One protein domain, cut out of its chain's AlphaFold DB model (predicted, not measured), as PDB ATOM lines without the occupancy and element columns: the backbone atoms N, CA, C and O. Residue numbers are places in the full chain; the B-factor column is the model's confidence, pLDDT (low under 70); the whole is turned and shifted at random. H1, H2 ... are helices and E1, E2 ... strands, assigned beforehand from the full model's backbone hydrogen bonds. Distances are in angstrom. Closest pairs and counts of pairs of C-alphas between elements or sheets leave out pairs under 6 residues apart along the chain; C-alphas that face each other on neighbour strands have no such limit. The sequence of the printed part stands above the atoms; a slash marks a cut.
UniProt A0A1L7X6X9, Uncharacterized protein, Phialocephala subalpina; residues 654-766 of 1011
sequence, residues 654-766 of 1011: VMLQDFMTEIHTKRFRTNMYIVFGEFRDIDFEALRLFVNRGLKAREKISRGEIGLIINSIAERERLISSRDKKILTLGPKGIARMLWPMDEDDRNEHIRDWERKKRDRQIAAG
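This is residues 654 to 766 of the 1011 residues of an uncharacterized protein of Phialocephala subalpina (UniProt A0A1L7X6X9). A three-stranded sheet has two helices on one face: H4 crosses over E2 and E3, and H3 stands up near E1, with H1 near both helices on the side away from the sheet. H2, close to H1 and H3, packs on H5, and from H5 the chain goes on to H6, which lies farthest out and whose residues 760 to 764 stick out together with the tail, as residues 760 to 766. The printed part has 113 residues, in the order H1 H2 E1 H3 H4 E2 E3 H5 H6; the sheet runs E1 E3 E2, antiparallel, and the class is mostly helix. It is compact, with a radius of gyration of the C-alphas of 15.1 A, yet elongated, spanning 46 by 29 by 23 A.

Start at H1, residues 654 to 663, which touches H3, residues 684 to 694, about perpendicular at 79 degrees; their closest C-alphas, Glu 662 and Gly 694, are 6.4 A apart. H2, residues 666 to 676, touches H5, residues 744 to 750, at a steep tilt of 53 degrees, with the C-alphas of Thr 670 and Asp 746 closest at 6.0 A. Next look at E1, residues 681 to 683, the antiparallel neighbour of E3, residues 735 to 738; N 682 and O 736 are 2.9 A apart, within hydrogen-bond range. H3 is on the sheet and stands up from it, over E1. H4, residues 705 to 717, is on the same face at a height over the sheet of 7.7 A, and touches H3 with residues 706 to 707 alone; the C-alphas of Arg 688 and Ile 706 are closest at 6.1 A. E2, residues 728 to 730, forms a hairpin with E3, and N 729 and O 737 are 2.8 A apart. E1, H3, H4 and E2 make a split strand-helix-strand unit, two strands running the same way with E3 between them, and its crossover is right-handed. H6, residues 753 to 764, touches no helix. Each O i to N i+4 pair is within hydrogen-bond range in H1, H4 and H5; the counts are 6 of 7 in H2 and H3, and 7 of 8 in H6.

Find C-alpha 654 at (175.072, 137.400, 140.223), from which H1 runs 14.1 A. H2 is 15.2 A long, H3 15.8 A and H4 18.5 A. H6 runs 16.7 A from C-alpha 753 at (155.473, 160.734, 166.969) to C-alpha 764 at (140.789, 161.293, 158.945).

The C-alphas farthest apart, Arg 698 and Ala 765, are 50.0 A apart. The printed part has no cut and no long link. Its mean pLDDT is 86.4; residues 723 to 724, 741, 753 to 754 and 765 to 766 are under 70.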
ATOM      1  N   VAL A 654     174.556 137.546 138.853       94.25
ATOM      2  CA  VAL A 654     175.072 137.400 140.223       94.25
ATOM      3  C   VAL A 654     174.793 138.675 141.015       94.25
ATOM      4  O   VAL A 654     174.145 138.608 142.050       94.25
ATOM      5  N   MET A 655     175.170 139.847 140.489       95.69
ATOM      6  CA  MET A 655     174.925 141.128 141.172       95.69
ATOM      7  C   MET A 655     173.432 141.443 141.325       95.69
ATOM      8  O   MET A 655     173.028 142.011 142.338       95.69
ATOM      9  N   LEU A 656     172.596 141.047 140.357       95.56
ATOM     10  CA  LEU A 656     171.142 141.128 140.493       95.56
ATOM     11  C   LEU A 656     170.619 140.185 141.587       95.56
ATOM     12  O   LEU A 656     169.754 140.591 142.359       95.56
ATOM     13  N   GLN A 657     171.113 138.946 141.669       94.56
ATOM     14  CA  GLN A 657     170.695 138.012 142.715       94.56
ATOM     15  C   GLN A 657     171.151 138.477 144.103       94.56
ATOM     16  O   GLN A 657     170.351 138.465 145.031       94.56
ATOM     17  N   ASP A 658     172.390 138.947 144.233       93.62
ATOM     18  CA  ASP A 658     172.936 139.527 145.462       93.62
ATOM     19  C   ASP A 658     172.101 140.731 145.924       93.62
ATOM     20  O   ASP A 658     171.650 140.768 147.071       93.62
ATOM     21  N   PHE A 659     171.807 141.674 145.015       94.94
ATOM     22  CA  PHE A 659     170.905 142.799 145.278       94.94
ATOM     23  C   PHE A 659     169.541 142.315 145.786       94.94
ATOM     24  O   PHE A 659     169.074 142.767 146.828       94.94
ATOM     25  N   MET A 660     168.916 141.370 145.077       94.12
ATOM     26  CA  MET A 660     167.602 140.830 145.434       94.12
ATOM     27  C   MET A 660     167.619 140.060 146.762       94.12
ATOM     28  O   MET A 660     166.614 140.072 147.468       94.12
ATOM     29  N   THR A 661     168.732 139.425 147.132       93.12
ATOM     30  CA  THR A 661     168.887 138.733 148.418       93.12
ATOM     31  C   THR A 661     169.029 139.724 149.575       93.12
ATOM     32  O   THR A 661     168.297 139.608 150.554       93.12
ATOM     33  N   GLU A 662     169.923 140.714 149.479       92.81
ATOM     34  CA  GLU A 662     170.143 141.676 150.573       92.81
ATOM     35  C   GLU A 662     168.917 142.562 150.810       92.81
ATOM     36  O   GLU A 662     168.521 142.767 151.960       92.81
ATOM     37  N   ILE A 663     168.291 143.048 149.732       91.31
ATOM     38  CA  ILE A 663     167.211 144.033 149.821       91.31
ATOM     39  C   ILE A 663     165.997 143.478 150.596       91.31
ATOM     40  O   ILE A 663     165.363 144.209 151.353       91.31
ATOM     41  N   HIS A 664     165.707 142.173 150.491       89.56
ATOM     42  CA  HIS A 664     164.605 141.527 151.219       89.56
ATOM     43  C   HIS A 664     164.881 141.265 152.711       89.56
ATOM     44  O   HIS A 664     163.940 140.953 153.447       89.56
ATOM     45  N   THR A 665     166.127 141.372 153.190       90.62
ATOM     46  CA  THR A 665     166.432 141.114 154.610       90.62
ATOM     47  C   THR A 665     165.671 142.087 155.520       90.62
ATOM     48  O   THR A 665     165.465 143.245 155.155       90.62
ATOM     49  N   LYS A 666     165.253 141.651 156.725       88.00
ATOM     50  CA  LYS A 666     164.633 142.576 157.697       88.00
ATOM     51  C   LYS A 666     165.590 143.739 157.996       88.00
ATOM     52  O   LYS A 666     165.228 144.878 157.751       88.00
ATOM     53  N   ARG A 667     166.850 143.435 158.345       87.25
ATOM     54  CA  ARG A 667     167.937 144.414 158.555       87.25
ATOM     55  C   ARG A 667     167.988 145.517 157.490       87.25
ATOM     56  O   ARG A 667     168.061 146.687 157.845       87.25
ATOM     57  N   PHE A 668     167.967 145.165 156.200       88.44
ATOM     58  CA  PHE A 668     167.990 146.161 155.129       88.44
ATOM     59  C   PHE A 668     166.764 147.081 155.192       88.44
ATOM     60  O   PHE A 668     166.912 148.300 155.132       88.44
ATOM     61  N   ARG A 669     165.563 146.505 155.330       86.62
ATOM     62  CA  ARG A 669     164.285 147.236 155.331       86.62
ATOM     63  C   ARG A 669     164.115 148.113 156.578       86.62
ATOM     64  O   ARG A 669     163.758 149.280 156.429       86.62
ATOM     65  N   THR A 670     164.456 147.603 157.760       86.00
ATOM     66  CA  THR A 670     164.461 148.349 159.027       86.00
ATOM     67  C   THR A 670     165.444 149.525 158.958       86.00
ATOM     68  O   THR A 670     165.036 150.673 159.128       86.00
ATOM     69  N   ASN A 671     166.708 149.293 158.573       84.75
ATOM     70  CA  ASN A 671     167.705 150.366 158.447       84.75
ATOM     71  C   ASN A 671     167.316 151.408 157.377       84.75
ATOM     72  O   ASN A 671     167.565 152.599 157.556       84.75
ATOM     73  N   MET A 672     166.705 150.975 156.266       86.62
ATOM     74  CA  MET A 672     166.158 151.877 155.247       86.62
ATOM     75  C   MET A 672     165.079 152.792 155.831       86.62
ATOM     76  O   MET A 672     165.073 153.988 155.545       86.62
ATOM     77  N   TYR A 673     164.175 152.251 156.651       86.81
ATOM     78  CA  TYR A 673     163.093 153.024 157.255       86.81
ATOM     79  C   TYR A 673     163.581 153.985 158.346       86.81
ATOM     80  O   TYR A 673     163.108 155.116 158.394       86.81
ATOM     81  N   ILE A 674     164.578 153.599 159.150       82.31
ATOM     82  CA  ILE A 674     165.177 154.463 160.185       82.31
ATOM     83  C   ILE A 674     165.648 155.813 159.605       82.31
ATOM     84  O   ILE A 674     165.410 156.860 160.216       82.31
ATOM     85  N   VAL A 675     166.267 155.804 158.415       82.31
ATOM     86  CA  VAL A 675     166.833 157.019 157.795       82.31
ATOM     87  C   VAL A 675     165.898 157.682 156.776       82.31
ATOM     88  O   VAL A 675     165.806 158.907 156.742       82.31
ATOM     89  N   PHE A 676     165.173 156.916 155.950       86.94
ATOM     90  CA  PHE A 676     164.282 157.496 154.934       86.94
ATOM     91  C   PHE A 676     162.840 157.729 155.426       86.94
ATOM     92  O   PHE A 676     162.110 158.505 154.809       86.94
ATOM     93  N   GLY A 677     162.408 157.101 156.524       87.25
ATOM     94  CA  GLY A 677     161.060 157.244 157.081       87.25
ATOM     95  C   GLY A 677     159.963 156.916 156.064       87.25
ATOM     96  O   GLY A 677     160.034 155.926 155.332       87.25
ATOM     97  N   GLU A 678     158.935 157.762 155.968       86.81
ATOM     98  CA  GLU A 678     157.875 157.619 154.954       86.81
ATOM     99  C   GLU A 678     158.269 158.145 153.545       86.81
ATOM    100  O   GLU A 678     157.462 158.080 152.616       86.81
ATOM    101  N   PHE A 679     159.511 158.605 153.329       91.56
ATOM    102  CA  PHE A 679     160.032 158.966 151.999       91.56
ATOM    103  C   PHE A 679     160.392 157.710 151.175       91.56
ATOM    104  O   PHE A 679     160.699 156.649 151.725       91.56
ATOM    105  N   ARG A 680     160.310 157.786 149.836       92.75
ATOM    106  CA  ARG A 680     160.431 156.598 148.952       92.75
ATOM    107  C   ARG A 680     161.374 156.732 147.765       92.75
ATOM    108  O   ARG A 680     161.669 155.716 147.139       92.75
ATOM    109  N   ASP A 681     161.827 157.939 147.444       96.19
ATOM    110  CA  ASP A 681     162.777 158.164 146.357       96.19
ATOM    111  C   ASP A 681     164.217 158.069 146.880       96.19
ATOM    112  O   ASP A 681     164.584 158.734 147.843       96.19
ATOM    113  N   ILE A 682     165.044 157.256 146.223       95.38
ATOM    114  CA  ILE A 682     166.451 157.034 146.572       95.38
ATOM    115  C   ILE A 682     167.304 157.242 145.318       95.38
ATOM    116  O   ILE A 682     166.967 156.765 144.235       95.38
ATOM    117  N   ASP A 683     168.430 157.940 145.449       95.12
ATOM    118  CA  ASP A 683     169.414 158.054 144.363       95.12
ATOM    119  C   ASP A 683     170.032 156.675 144.070       95.12
ATOM    120  O   ASP A 683     170.346 155.932 144.999       95.12
ATOM    121  N   PHE A 684     170.216 156.322 142.794       95.25
ATOM    122  CA  PHE A 684     170.832 155.048 142.400       95.25
ATOM    123  C   PHE A 684     172.181 154.790 143.092       95.25
ATOM    124  O   PHE A 684     172.449 153.660 143.487       95.25
ATOM    125  N   GLU A 685     173.019 155.810 143.275       91.75
ATOM    126  CA  GLU A 685     174.296 155.683 143.974       91.75
ATOM    127  C   GLU A 685     174.089 155.466 145.478       91.75
ATOM    128  O   GLU A 685     174.718 154.582 146.051       91.75
ATOM    129  N   ALA A 686     173.152 156.183 146.105       90.12
ATOM    130  CA  ALA A 686     172.807 155.978 147.514       90.12
ATOM    131  C   ALA A 686     172.296 154.548 147.773       90.12
ATOM    132  O   ALA A 686     172.763 153.879 148.693       90.12
ATOM    133  N   LEU A 687     171.403 154.042 146.915       93.00
ATOM    134  CA  LEU A 687     170.867 152.682 147.011       93.00
ATOM    135  C   LEU A 687     171.942 151.616 146.735       93.00
ATOM    136  O   LEU A 687     172.031 150.633 147.471       93.00
ATOM    137  N   ARG A 688     172.798 151.824 145.722       93.00
ATOM    138  CA  ARG A 688     173.964 150.968 145.433       93.00
ATOM    139  C   ARG A 688     174.859 150.838 146.658       93.00
ATOM    140  O   ARG A 688     175.264 149.735 147.018       93.00
ATOM    141  N   LEU A 689     175.186 151.971 147.271       87.31
ATOM    142  CA  LEU A 689     176.048 152.055 148.438       87.31
ATOM    143  C   LEU A 689     175.414 151.364 149.650       87.31
ATOM    144  O   LEU A 689     176.073 150.539 150.278       87.31
ATOM    145  N   PHE A 690     174.130 151.609 149.923       87.19
ATOM    146  CA  PHE A 690     173.405 150.990 151.032       87.19
ATOM    147  C   PHE A 690     173.335 149.455 150.907       87.19
ATOM    148  O   PHE A 690     173.690 148.746 151.847       87.19
ATOM    149  N   VAL A 691     172.997 148.923 149.722       91.19
ATOM    150  CA  VAL A 691     173.050 147.471 149.441       91.19
ATOM    151  C   VAL A 691     174.475 146.930 149.611       91.19
ATOM    152  O   VAL A 691     174.684 145.903 150.256       91.19
ATOM    153  N   ASN A 692     175.485 147.639 149.098       90.81
ATOM    154  CA  ASN A 692     176.882 147.216 149.198       90.81
ATOM    155  C   ASN A 692     177.425 147.160 150.636       90.81
ATOM    156  O   ASN A 692     178.355 146.382 150.869       90.81
ATOM    157  N   ARG A 693     176.862 147.910 151.599       84.56
ATOM    158  CA  ARG A 693     177.171 147.740 153.034       84.56
ATOM    159  C   ARG A 693     176.699 146.377 153.548       84.56
ATOM    160  O   ARG A 693     177.424 145.713 154.283       84.56
ATOM    161  N   GLY A 694     175.498 145.956 153.151       84.38
ATOM    162  CA  GLY A 694     174.890 144.705 153.602       84.38
ATOM    163  C   GLY A 694     175.530 143.447 153.003       84.38
ATOM    164  O   GLY A 694     175.718 142.454 153.717       84.38
ATOM    165  N   LEU A 695     175.921 143.519 151.724       87.00
ATOM    166  CA  LEU A 695     176.454 142.396 150.947       87.00
ATOM    167  C   LEU A 695     177.764 141.811 151.491       87.00
ATOM    168  O   LEU A 695     178.810 142.463 151.486       87.00
ATOM    169  N   LYS A 696     177.741 140.508 151.798       80.81
ATOM    170  CA  LYS A 696     178.932 139.683 152.094       80.81
ATOM    171  C   LYS A 696     179.714 139.243 150.838       80.81
ATOM    172  O   LYS A 696     180.701 138.521 150.960       80.81
ATOM    173  N   ALA A 697     179.266 139.639 149.646       71.69
ATOM    174  CA  ALA A 697     179.881 139.286 148.369       71.69
ATOM    175  C   ALA A 697     181.319 139.829 148.232       71.69
ATOM    176  O   ALA A 697     181.653 140.895 148.755       71.69
ATOM    177  N   ARG A 698     182.169 139.084 147.504       72.44
ATOM    178  CA  ARG A 698     183.559 139.485 147.191       72.44
ATOM    179  C   ARG A 698     183.629 140.638 146.192       72.44
ATOM    180  O   ARG A 698     184.569 141.423 146.238       72.44
ATOM    181  N   GLU A 699     182.649 140.722 145.300       87.00
ATOM    182  CA  GLU A 699     182.479 141.822 144.356       87.00
ATOM    183  C   GLU A 699     181.331 142.717 144.842       87.00
ATOM    184  O   GLU A 699     180.379 142.240 145.461       87.00
ATOM    185  N   LYS A 700     181.429 144.027 144.606       91.50
ATOM    186  CA  LYS A 700     180.417 145.013 145.009       91.50
ATOM    187  C   LYS A 700     179.725 145.562 143.765       91.50
ATOM    188  O   LYS A 700     180.370 145.763 142.739       91.50
ATOM    189  N   ILE A 701     178.430 145.855 143.867       93.88
ATOM    190  CA  ILE A 701     177.623 146.369 142.753       93.88
ATOM    191  C   ILE A 701     178.242 147.677 142.246       93.88
ATOM    192  O   ILE A 701     178.429 148.622 143.024       93.88
ATOM    193  N   SER A 702     178.563 147.729 140.951       94.06
ATOM    194  CA  SER A 702     179.220 148.879 140.321       94.06
ATOM    195  C   SER A 702     178.244 150.027 140.024       94.06
ATOM    196  O   SER A 702     177.024 149.846 139.964       94.06
ATOM    197  N   ARG A 703     178.779 151.238 139.822       91.31
ATOM    198  CA  ARG A 703     177.982 152.444 139.525       91.31
ATOM    199  C   ARG A 703     177.261 152.385 138.173       91.31
ATOM    200  O   ARG A 703     176.224 153.020 138.014       91.31
ATOM    201  N   GLY A 704     177.779 151.610 137.217       93.31
ATOM    202  CA  GLY A 704     177.061 151.301 135.976       93.31
ATOM    203  C   GLY A 704     175.971 150.247 136.188       93.31
ATOM    204  O   GLY A 704     174.868 150.378 135.664       93.31
ATOM    205  N   GLU A 705     176.264 149.238 137.010       96.50
ATOM    206  CA  GLU A 705     175.418 148.058 137.187       96.50
ATOM    207  C   GLU A 705     174.075 148.365 137.859       96.50
ATOM    208  O   GLU A 705     173.037 147.861 137.429       96.50
ATOM    209  N   ILE A 706     174.065 149.227 138.884       96.44
ATOM    210  CA  ILE A 706     172.836 149.526 139.634       96.44
ATOM    211  C   ILE A 706     171.704 150.035 138.723       96.44
ATOM    212  O   ILE A 706     170.549 149.663 138.911       96.44
ATOM    213  N   GLY A 707     172.020 150.805 137.676       96.44
ATOM    214  CA  GLY A 707     171.017 151.272 136.714       96.44
ATOM    215  C   GLY A 707     170.365 150.139 135.910       96.44
ATOM    216  O   GLY A 707     169.167 150.199 135.633       96.44
ATOM    217  N   LEU A 708     171.125 149.089 135.581       97.50
ATOM    218  CA  LEU A 708     170.626 147.895 134.889       97.50
ATOM    219  C   LEU A 708     169.780 147.026 135.829       97.50
ATOM    220  O   LEU A 708     168.702 146.574 135.441       97.50
ATOM    221  N   ILE A 709     170.226 146.855 137.079       97.50
ATOM    222  CA  ILE A 709     169.504 146.130 138.135       97.50
ATOM    223  C   ILE A 709     168.123 146.752 138.372       97.50
ATOM    224  O   ILE A 709     167.109 146.071 138.214       97.50
ATOM    225  N   ILE A 710     168.061 148.056 138.671       97.06
ATOM    226  CA  ILE A 710     166.796 148.747 138.967       97.06
ATOM    227  C   ILE A 710     165.852 148.726 137.755       97.06
ATOM    228  O   ILE A 710     164.652 148.496 137.913       97.06
ATOM    229  N   ASN A 711     166.371 148.892 136.532       96.44
ATOM    230  CA  ASN A 711     165.550 148.802 135.323       96.44
ATOM    231  C   ASN A 711     165.032 147.371 135.071       96.44
ATOM    232  O   ASN A 711     163.878 147.207 134.682       96.44
ATOM    233  N   SER A 712     165.843 146.334 135.320       95.75
ATOM    234  CA  SER A 712     165.423 144.929 135.186       95.75
ATOM    235  C   SER A 712     164.333 144.554 136.190       95.75
ATOM    236  O   SER A 712     163.383 143.861 135.828       95.75
ATOM    237  N   ILE A 713     164.421 145.048 137.430       94.69
ATOM    238  CA  ILE A 713     163.375 144.852 138.442       94.69
ATOM    239  C   ILE A 713     162.098 145.581 138.008       94.69
ATOM    240  O   ILE A 713     161.046 144.953 137.919       94.69
ATOM    241  N   ALA A 714     162.186 146.853 137.608       93.81
ATOM    242  CA  ALA A 714     161.026 147.614 137.144       93.81
ATOM    243  C   ALA A 714     160.344 147.012 135.891       93.81
ATOM    244  O   ALA A 714     159.118 147.076 135.783       93.81
ATOM    245  N   GLU A 715     161.086 146.406 134.948       93.00
ATOM    246  CA  GLU A 715     160.487 145.705 133.794       93.00
ATOM    247  C   GLU A 715     159.783 144.401 134.218       93.00
ATOM    248  O   GLU A 715     158.683 144.130 133.731       93.00
ATOM    249  N   ARG A 716     160.346 143.635 135.169       89.56
ATOM    250  CA  ARG A 716     159.714 142.423 135.733       89.56
ATOM    251  C   ARG A 716     158.448 142.760 136.524       89.56
ATOM    252  O   ARG A 716     157.379 142.216 136.253       89.56
ATOM    253  N   GLU A 717     158.538 143.701 137.461       87.38
ATOM    254  CA  GLU A 717     157.433 144.072 138.352       87.38
ATOM    255  C   GLU A 717     156.290 144.798 137.633       87.38
ATOM    256  O   GLU A 717     155.165 144.841 138.137       87.38
ATOM    257  N   ARG A 718     156.515 145.306 136.414       82.69
ATOM    258  CA  ARG A 718     155.450 145.816 135.535       82.69
ATOM    259  C   ARG A 718     154.397 144.754 135.198       82.69
ATOM    260  O   ARG A 718     153.249 145.125 134.971       82.69
ATOM    261  N   LEU A 719     154.762 143.468 135.181       82.06
ATOM    262  CA  LEU A 719     153.847 142.353 134.893       82.06
ATOM    263  C   LEU A 719     153.043 141.890 136.121       82.06
ATOM    264  O   LEU A 719     152.034 141.207 135.970       82.06
ATOM    265  N   ILE A 720     153.466 142.264 137.332       82.25
ATOM    266  CA  ILE A 720     152.778 141.900 138.574       82.25
ATOM    267  C   ILE A 720     151.537 142.793 138.736       82.25
ATOM    268  O   ILE A 720     151.637 144.019 138.665       82.25
ATOM    269  N   SER A 721     150.361 142.201 138.951       75.81
ATOM    270  CA  SER A 721     149.095 142.938 139.100       75.81
ATOM    271  C   SER A 721     148.883 143.507 140.511       75.81
ATOM    272  O   SER A 721     148.498 144.666 140.645       75.81
ATOM    273  N   SER A 722     149.175 142.728 141.560       77.00
ATOM    274  CA  SER A 722     149.188 143.213 142.953       77.00
ATOM    275  C   SER A 722     150.308 144.239 143.150       77.00
ATOM    276  O   SER A 722     151.422 144.068 142.649       77.00
ATOM    277  N   ARG A 723     150.008 145.317 143.881       68.44
ATOM    278  CA  ARG A 723     150.993 146.348 144.237       68.44
ATOM    279  C   ARG A 723     151.904 145.893 145.378       68.44
ATOM    280  O   ARG A 723     153.085 146.205 145.372       68.44
ATOM    281  N   ASP A 724     151.357 145.119 146.299       69.06
ATOM    282  CA  ASP A 724     151.982 144.670 147.552       69.06
ATOM    283  C   ASP A 724     153.127 143.674 147.301       69.06
ATOM    284  O   ASP A 724     154.009 143.494 148.134       69.06
ATOM    285  N   LYS A 725     153.130 143.062 146.110       76.81
ATOM    286  CA  LYS A 725     154.181 142.181 145.584       76.81
ATOM    287  C   LYS A 725     155.263 142.925 144.780       76.81
ATOM    288  O   LYS A 725     155.945 142.290 143.978       76.81
ATOM    289  N   LYS A 726     155.388 144.249 144.933       86.50
ATOM    290  CA  LYS A 726     156.385 145.079 144.237       86.50
ATOM    291  C   LYS A 726     157.387 145.674 145.216       86.50
ATOM    292  O   LYS A 726     157.003 146.295 146.205       86.50
ATOM    293  N   ILE A 727     158.662 145.501 144.906       88.19
ATOM    294  CA  ILE A 727     159.807 146.038 145.630       88.19
ATOM    295  C   ILE A 727     159.974 147.516 145.295       88.19
ATOM    296  O   ILE A 727     160.062 148.359 146.192       88.19
ATOM    297  N   LEU A 728     160.040 147.841 143.998       93.69
ATOM    298  CA  LEU A 728     160.441 149.164 143.527       93.69
ATOM    299  C   LEU A 728     160.030 149.454 142.080       93.69
ATOM    300  O   LEU A 728     159.648 148.592 141.295       93.69
ATOM    301  N   THR A 729     160.144 150.717 141.692       94.31
ATOM    302  CA  THR A 729     159.996 151.157 140.306       94.31
ATOM    303  C   THR A 729     160.969 152.288 139.991       94.31
ATOM    304  O   THR A 729     161.746 152.733 140.837       94.31
ATOM    305  N   LEU A 730     160.937 152.765 138.753       96.44
ATOM    306  CA  LEU A 730     161.694 153.935 138.335       96.44
ATOM    307  C   LEU A 730     160.987 155.202 138.844       96.44
ATOM    308  O   LEU A 730     159.817 155.443 138.534       96.44
ATOM    309  N   GLY A 731     161.704 156.013 139.621       96.88
ATOM    310  CA  GLY A 731     161.312 157.385 139.933       96.88
ATOM    311  C   GLY A 731     161.696 158.324 138.780       96.88
ATOM    312  O   GLY A 731     161.694 157.916 137.612       96.88
ATOM    313  N   PRO A 732     162.049 159.586 139.070       97.50
ATOM    314  CA  PRO A 732     162.760 160.457 138.134       97.50
ATOM    315  C   PRO A 732     164.097 159.869 137.644       97.50
ATOM    316  O   PRO A 732     164.571 158.836 138.119       97.50
ATOM    317  N   LYS A 733     164.744 160.521 136.674       96.31
ATOM    318  CA  LYS A 733     166.006 160.030 136.089       96.31
ATOM    319  C   LYS A 733     167.119 159.877 137.148       96.31
ATOM    320  O   LYS A 733     167.633 160.868 137.664       96.31
ATOM    321  N   GLY A 734     167.535 158.632 137.396       95.94
ATOM    322  CA  GLY A 734     168.551 158.278 138.400       95.94
ATOM    323  C   GLY A 734     167.999 158.039 139.812       95.94
ATOM    324  O   GLY A 734     168.782 157.969 140.755       95.94
ATOM    325  N   ILE A 735     166.674 157.931 139.953       97.81
ATOM    326  CA  ILE A 735     165.975 157.643 141.207       97.81
ATOM    327  C   ILE A 735     165.325 156.258 141.140       97.81
ATOM    328  O   ILE A 735     164.565 155.956 140.213       97.81
ATOM    329  N   ALA A 736     165.585 155.431 142.147       96.88
ATOM    330  CA  ALA A 736     164.789 154.251 142.451       96.88
ATOM    331  C   ALA A 736     163.674 154.667 143.416       96.88
ATOM    332  O   ALA A 736     163.937 155.364 144.394       96.88
ATOM    333  N   ARG A 737     162.437 154.248 143.144       95.81
ATOM    334  CA  ARG A 737     161.293 154.492 144.024       95.81
ATOM    335  C   ARG A 737     160.875 153.200 144.695       95.81
ATOM    336  O   ARG A 737     160.400 152.297 144.009       95.81
ATOM    337  N   MET A 738     161.002 153.127 146.012       93.50
ATOM    338  CA  MET A 738     160.555 151.966 146.780       93.50
ATOM    339  C   MET A 738     159.023 151.888 146.786       93.50
ATOM    340  O   MET A 738     158.342 152.900 146.951       93.50
ATOM    341  N   LEU A 739     158.486 150.686 146.577       87.81
ATOM    342  CA  LEU A 739     157.046 150.408 146.495       87.81
ATOM    343  C   LEU A 739     156.530 149.469 147.588       87.81
ATOM    344  O   LEU A 739     155.312 149.322 147.705       87.81
ATOM    345  N   TRP A 740     157.423 148.856 148.368       75.62
ATOM    346  CA  TRP A 740     157.047 147.901 149.404       75.62
ATOM    347  C   TRP A 740     156.007 148.447 150.394       75.62
ATOM    348  O   TRP A 740     156.071 149.621 150.783       75.62
ATOM    349  N   PRO A 741     155.109 147.581 150.901       69.94
ATOM    350  CA  PRO A 741     154.460 147.848 152.170       69.94
ATOM    351  C   PRO A 741     155.530 147.903 153.265       69.94
ATOM    352  O   PRO A 741     156.278 146.943 153.461       69.94
ATOM    353  N   MET A 742     155.605 149.031 153.975       72.44
ATOM    354  CA  MET A 742     156.359 149.072 155.223       72.44
ATOM    355  C   MET A 742     155.629 148.215 156.246       72.44
ATOM    356  O   MET A 742     154.455 148.475 156.535       72.44
ATOM    357  N   ASP A 743     156.363 147.222 156.740       79.75
ATOM    358  CA  ASP A 743     156.024 146.355 157.862       79.75
ATOM    359  C   ASP A 743     155.467 147.197 159.019       79.75
ATOM    360  O   ASP A 743     155.982 148.284 159.299       79.75
ATOM    361  N   GLU A 744     154.344 146.780 159.608       79.56
ATOM    362  CA  GLU A 744     153.656 147.632 160.581       79.56
ATOM    363  C   GLU A 744     154.367 147.656 161.937       79.56
ATOM    364  O   GLU A 744     154.228 148.658 162.635       79.56
ATOM    365  N   ASP A 745     155.210 146.670 162.254       77.56
ATOM    366  CA  ASP A 745     156.009 146.660 163.481       77.56
ATOM    367  C   ASP A 745     157.263 147.527 163.317       77.56
ATOM    368  O   ASP A 745     157.428 148.468 164.093       77.56
ATOM    369  N   ASP A 746     158.052 147.341 162.240       75.31
ATOM    370  CA  ASP A 746     159.170 148.257 161.893       75.31
ATOM    371  C   ASP A 746     158.686 149.718 161.847       75.31
ATOM    372  O   ASP A 746     159.383 150.654 162.254       75.31
ATOM    373  N   ARG A 747     157.464 149.930 161.337       82.81
ATOM    374  CA  ARG A 747     156.848 151.252 161.309       82.81
ATOM    375  C   ARG A 747     156.434 151.707 162.700       82.81
ATOM    376  O   ARG A 747     156.726 152.840 163.044       82.81
ATOM    377  N   ASN A 748     155.736 150.896 163.491       81.62
ATOM    378  CA  ASN A 748     155.269 151.314 164.814       81.62
ATOM    379  C   ASN A 748     156.421 151.609 165.781       81.62
ATOM    380  O   ASN A 748     156.277 152.535 166.582       81.62
ATOM    381  N   GLU A 749     157.532 150.879 165.661       80.88
ATOM    382  CA  GLU A 749     158.766 151.039 166.433       80.88
ATOM    383  C   GLU A 749     159.514 152.338 166.081       80.88
ATOM    384  O   GLU A 749     159.990 153.037 166.975       80.88
ATOM    385  N   HIS A 750     159.595 152.703 164.794       79.75
ATOM    386  CA  HIS A 750     160.458 153.802 164.334       79.75
ATOM    387  C   HIS A 750     159.727 155.050 163.794       79.75
ATOM    388  O   HIS A 750     160.368 156.086 163.597       79.75
ATOM    389  N   ILE A 751     158.408 155.003 163.547       81.12
ATOM    390  CA  ILE A 751     157.649 156.166 163.052       81.12
ATOM    391  C   ILE A 751     157.624 157.269 164.102       81.12
ATOM    392  O   ILE A 751     157.213 157.079 165.255       81.12
ATOM    393  N   ARG A 752     158.029 158.468 163.689       73.38
ATOM    394  CA  ARG A 752     158.215 159.582 164.608       73.38
ATOM    395  C   ARG A 752     156.849 160.090 165.045       73.38
ATOM    396  O   ARG A 752     155.883 160.128 164.284       73.38
ATOM    397  N   ASP A 753     156.756 160.502 166.298       69.81
ATOM    398  CA  ASP A 753     155.473 160.734 166.969       69.81
ATOM    399  C   ASP A 753     154.591 161.809 166.281       69.81
ATOM    400  O   ASP A 753     153.359 161.750 166.291       69.81
ATOM    401  N   TRP A 754     155.217 162.762 165.584       68.38
ATOM    402  CA  TRP A 754     154.535 163.763 164.756       68.38
ATOM    403  C   TRP A 754     154.122 163.236 163.360       68.38
ATOM    404  O   TRP A 754     153.132 163.734 162.817       68.38
ATOM    405  N   GLU A 755     154.835 162.252 162.789       74.12
ATOM    406  CA  GLU A 755     154.478 161.556 161.538       74.12
ATOM    407  C   GLU A 755     153.230 160.718 161.764       74.12
ATOM    408  O   GLU A 755     152.279 160.838 160.998       74.12
ATOM    409  N   ARG A 756     153.188 159.965 162.874       79.69
ATOM    410  CA  ARG A 756     152.006 159.235 163.356       79.69
ATOM    411  C   ARG A 756     150.801 160.184 163.414       79.69
ATOM    412  O   ARG A 756     149.880 160.084 162.604       79.69
ATOM    413  N   LYS A 757     150.926 161.266 164.194       77.25
ATOM    414  CA  LYS A 757     149.918 162.340 164.317       77.25
ATOM    415  C   LYS A 757     149.627 163.095 163.013       77.25
ATOM    416  O   LYS A 757     148.671 163.873 162.969       77.25
ATOM    417  N   LYS A 758     150.435 162.962 161.956       75.50
ATOM    418  CA  LYS A 758     150.173 163.524 160.620       75.50
ATOM    419  C   LYS A 758     149.415 162.522 159.743       75.50
ATOM    420  O   LYS A 758     148.364 162.904 159.225       75.50
ATOM    421  N   ARG A 759     149.864 161.263 159.682       76.12
ATOM    422  CA  ARG A 759     149.178 160.116 159.064       76.12
ATOM    423  C   ARG A 759     147.737 160.023 159.562       76.12
ATOM    424  O   ARG A 759     146.825 160.007 158.743       76.12
ATOM    425  N   ASP A 760     147.516 160.088 160.874       77.69
ATOM    426  CA  ASP A 760     146.178 160.001 161.479       77.69
ATOM    427  C   ASP A 760     145.242 161.114 160.976       77.69
ATOM    428  O   ASP A 760     144.088 160.869 160.618       77.69
ATOM    429  N   ARG A 761     145.754 162.349 160.868       74.56
ATOM    430  CA  ARG A 761     145.008 163.500 160.325       74.56
ATOM    431  C   ARG A 761     144.770 163.394 158.819       74.56
ATOM    432  O   ARG A 761     143.743 163.870 158.346       74.56
ATOM    433  N   GLN A 762     145.696 162.801 158.068       71.19
ATOM    434  CA  GLN A 762     145.556 162.574 156.628       71.19
ATOM    435  C   GLN A 762     144.518 161.472 156.347       71.19
ATOM    436  O   GLN A 762     143.612 161.698 155.543       71.19
ATOM    437  N   ILE A 763     144.548 160.364 157.098       74.56
ATOM    438  CA  ILE A 763     143.524 159.304 157.081       74.56
ATOM    439  C   ILE A 763     142.146 159.881 157.441       74.56
ATOM    440  O   ILE A 763     141.197 159.714 156.676       74.56
ATOM    441  N   ALA A 764     142.038 160.641 158.538       70.44
ATOM    442  CA  ALA A 764     140.789 161.293 158.945       70.44
ATOM    443  C   ALA A 764     140.271 162.337 157.930       70.44
ATOM    444  O   ALA A 764     139.079 162.641 157.909       70.44
ATOM    445  N   ALA A 765     141.143 162.873 157.070       67.00
ATOM    446  CA  ALA A 765     140.787 163.767 155.968       67.00
ATOM    447  C   ALA A 765     140.480 163.033 154.643       67.00
ATOM    448  O   ALA A 765     140.262 163.693 153.623       67.00
ATOM    449  N   GLY A 766     140.482 161.694 154.625       69.69
ATOM    450  CA  GLY A 766     140.272 160.884 153.419       69.69
ATOM    451  C   GLY A 766     141.440 160.917 152.425       69.69
ATOM    452  O   GLY A 766     141.264 160.585 151.253       69.69
TER     453      GLY A 766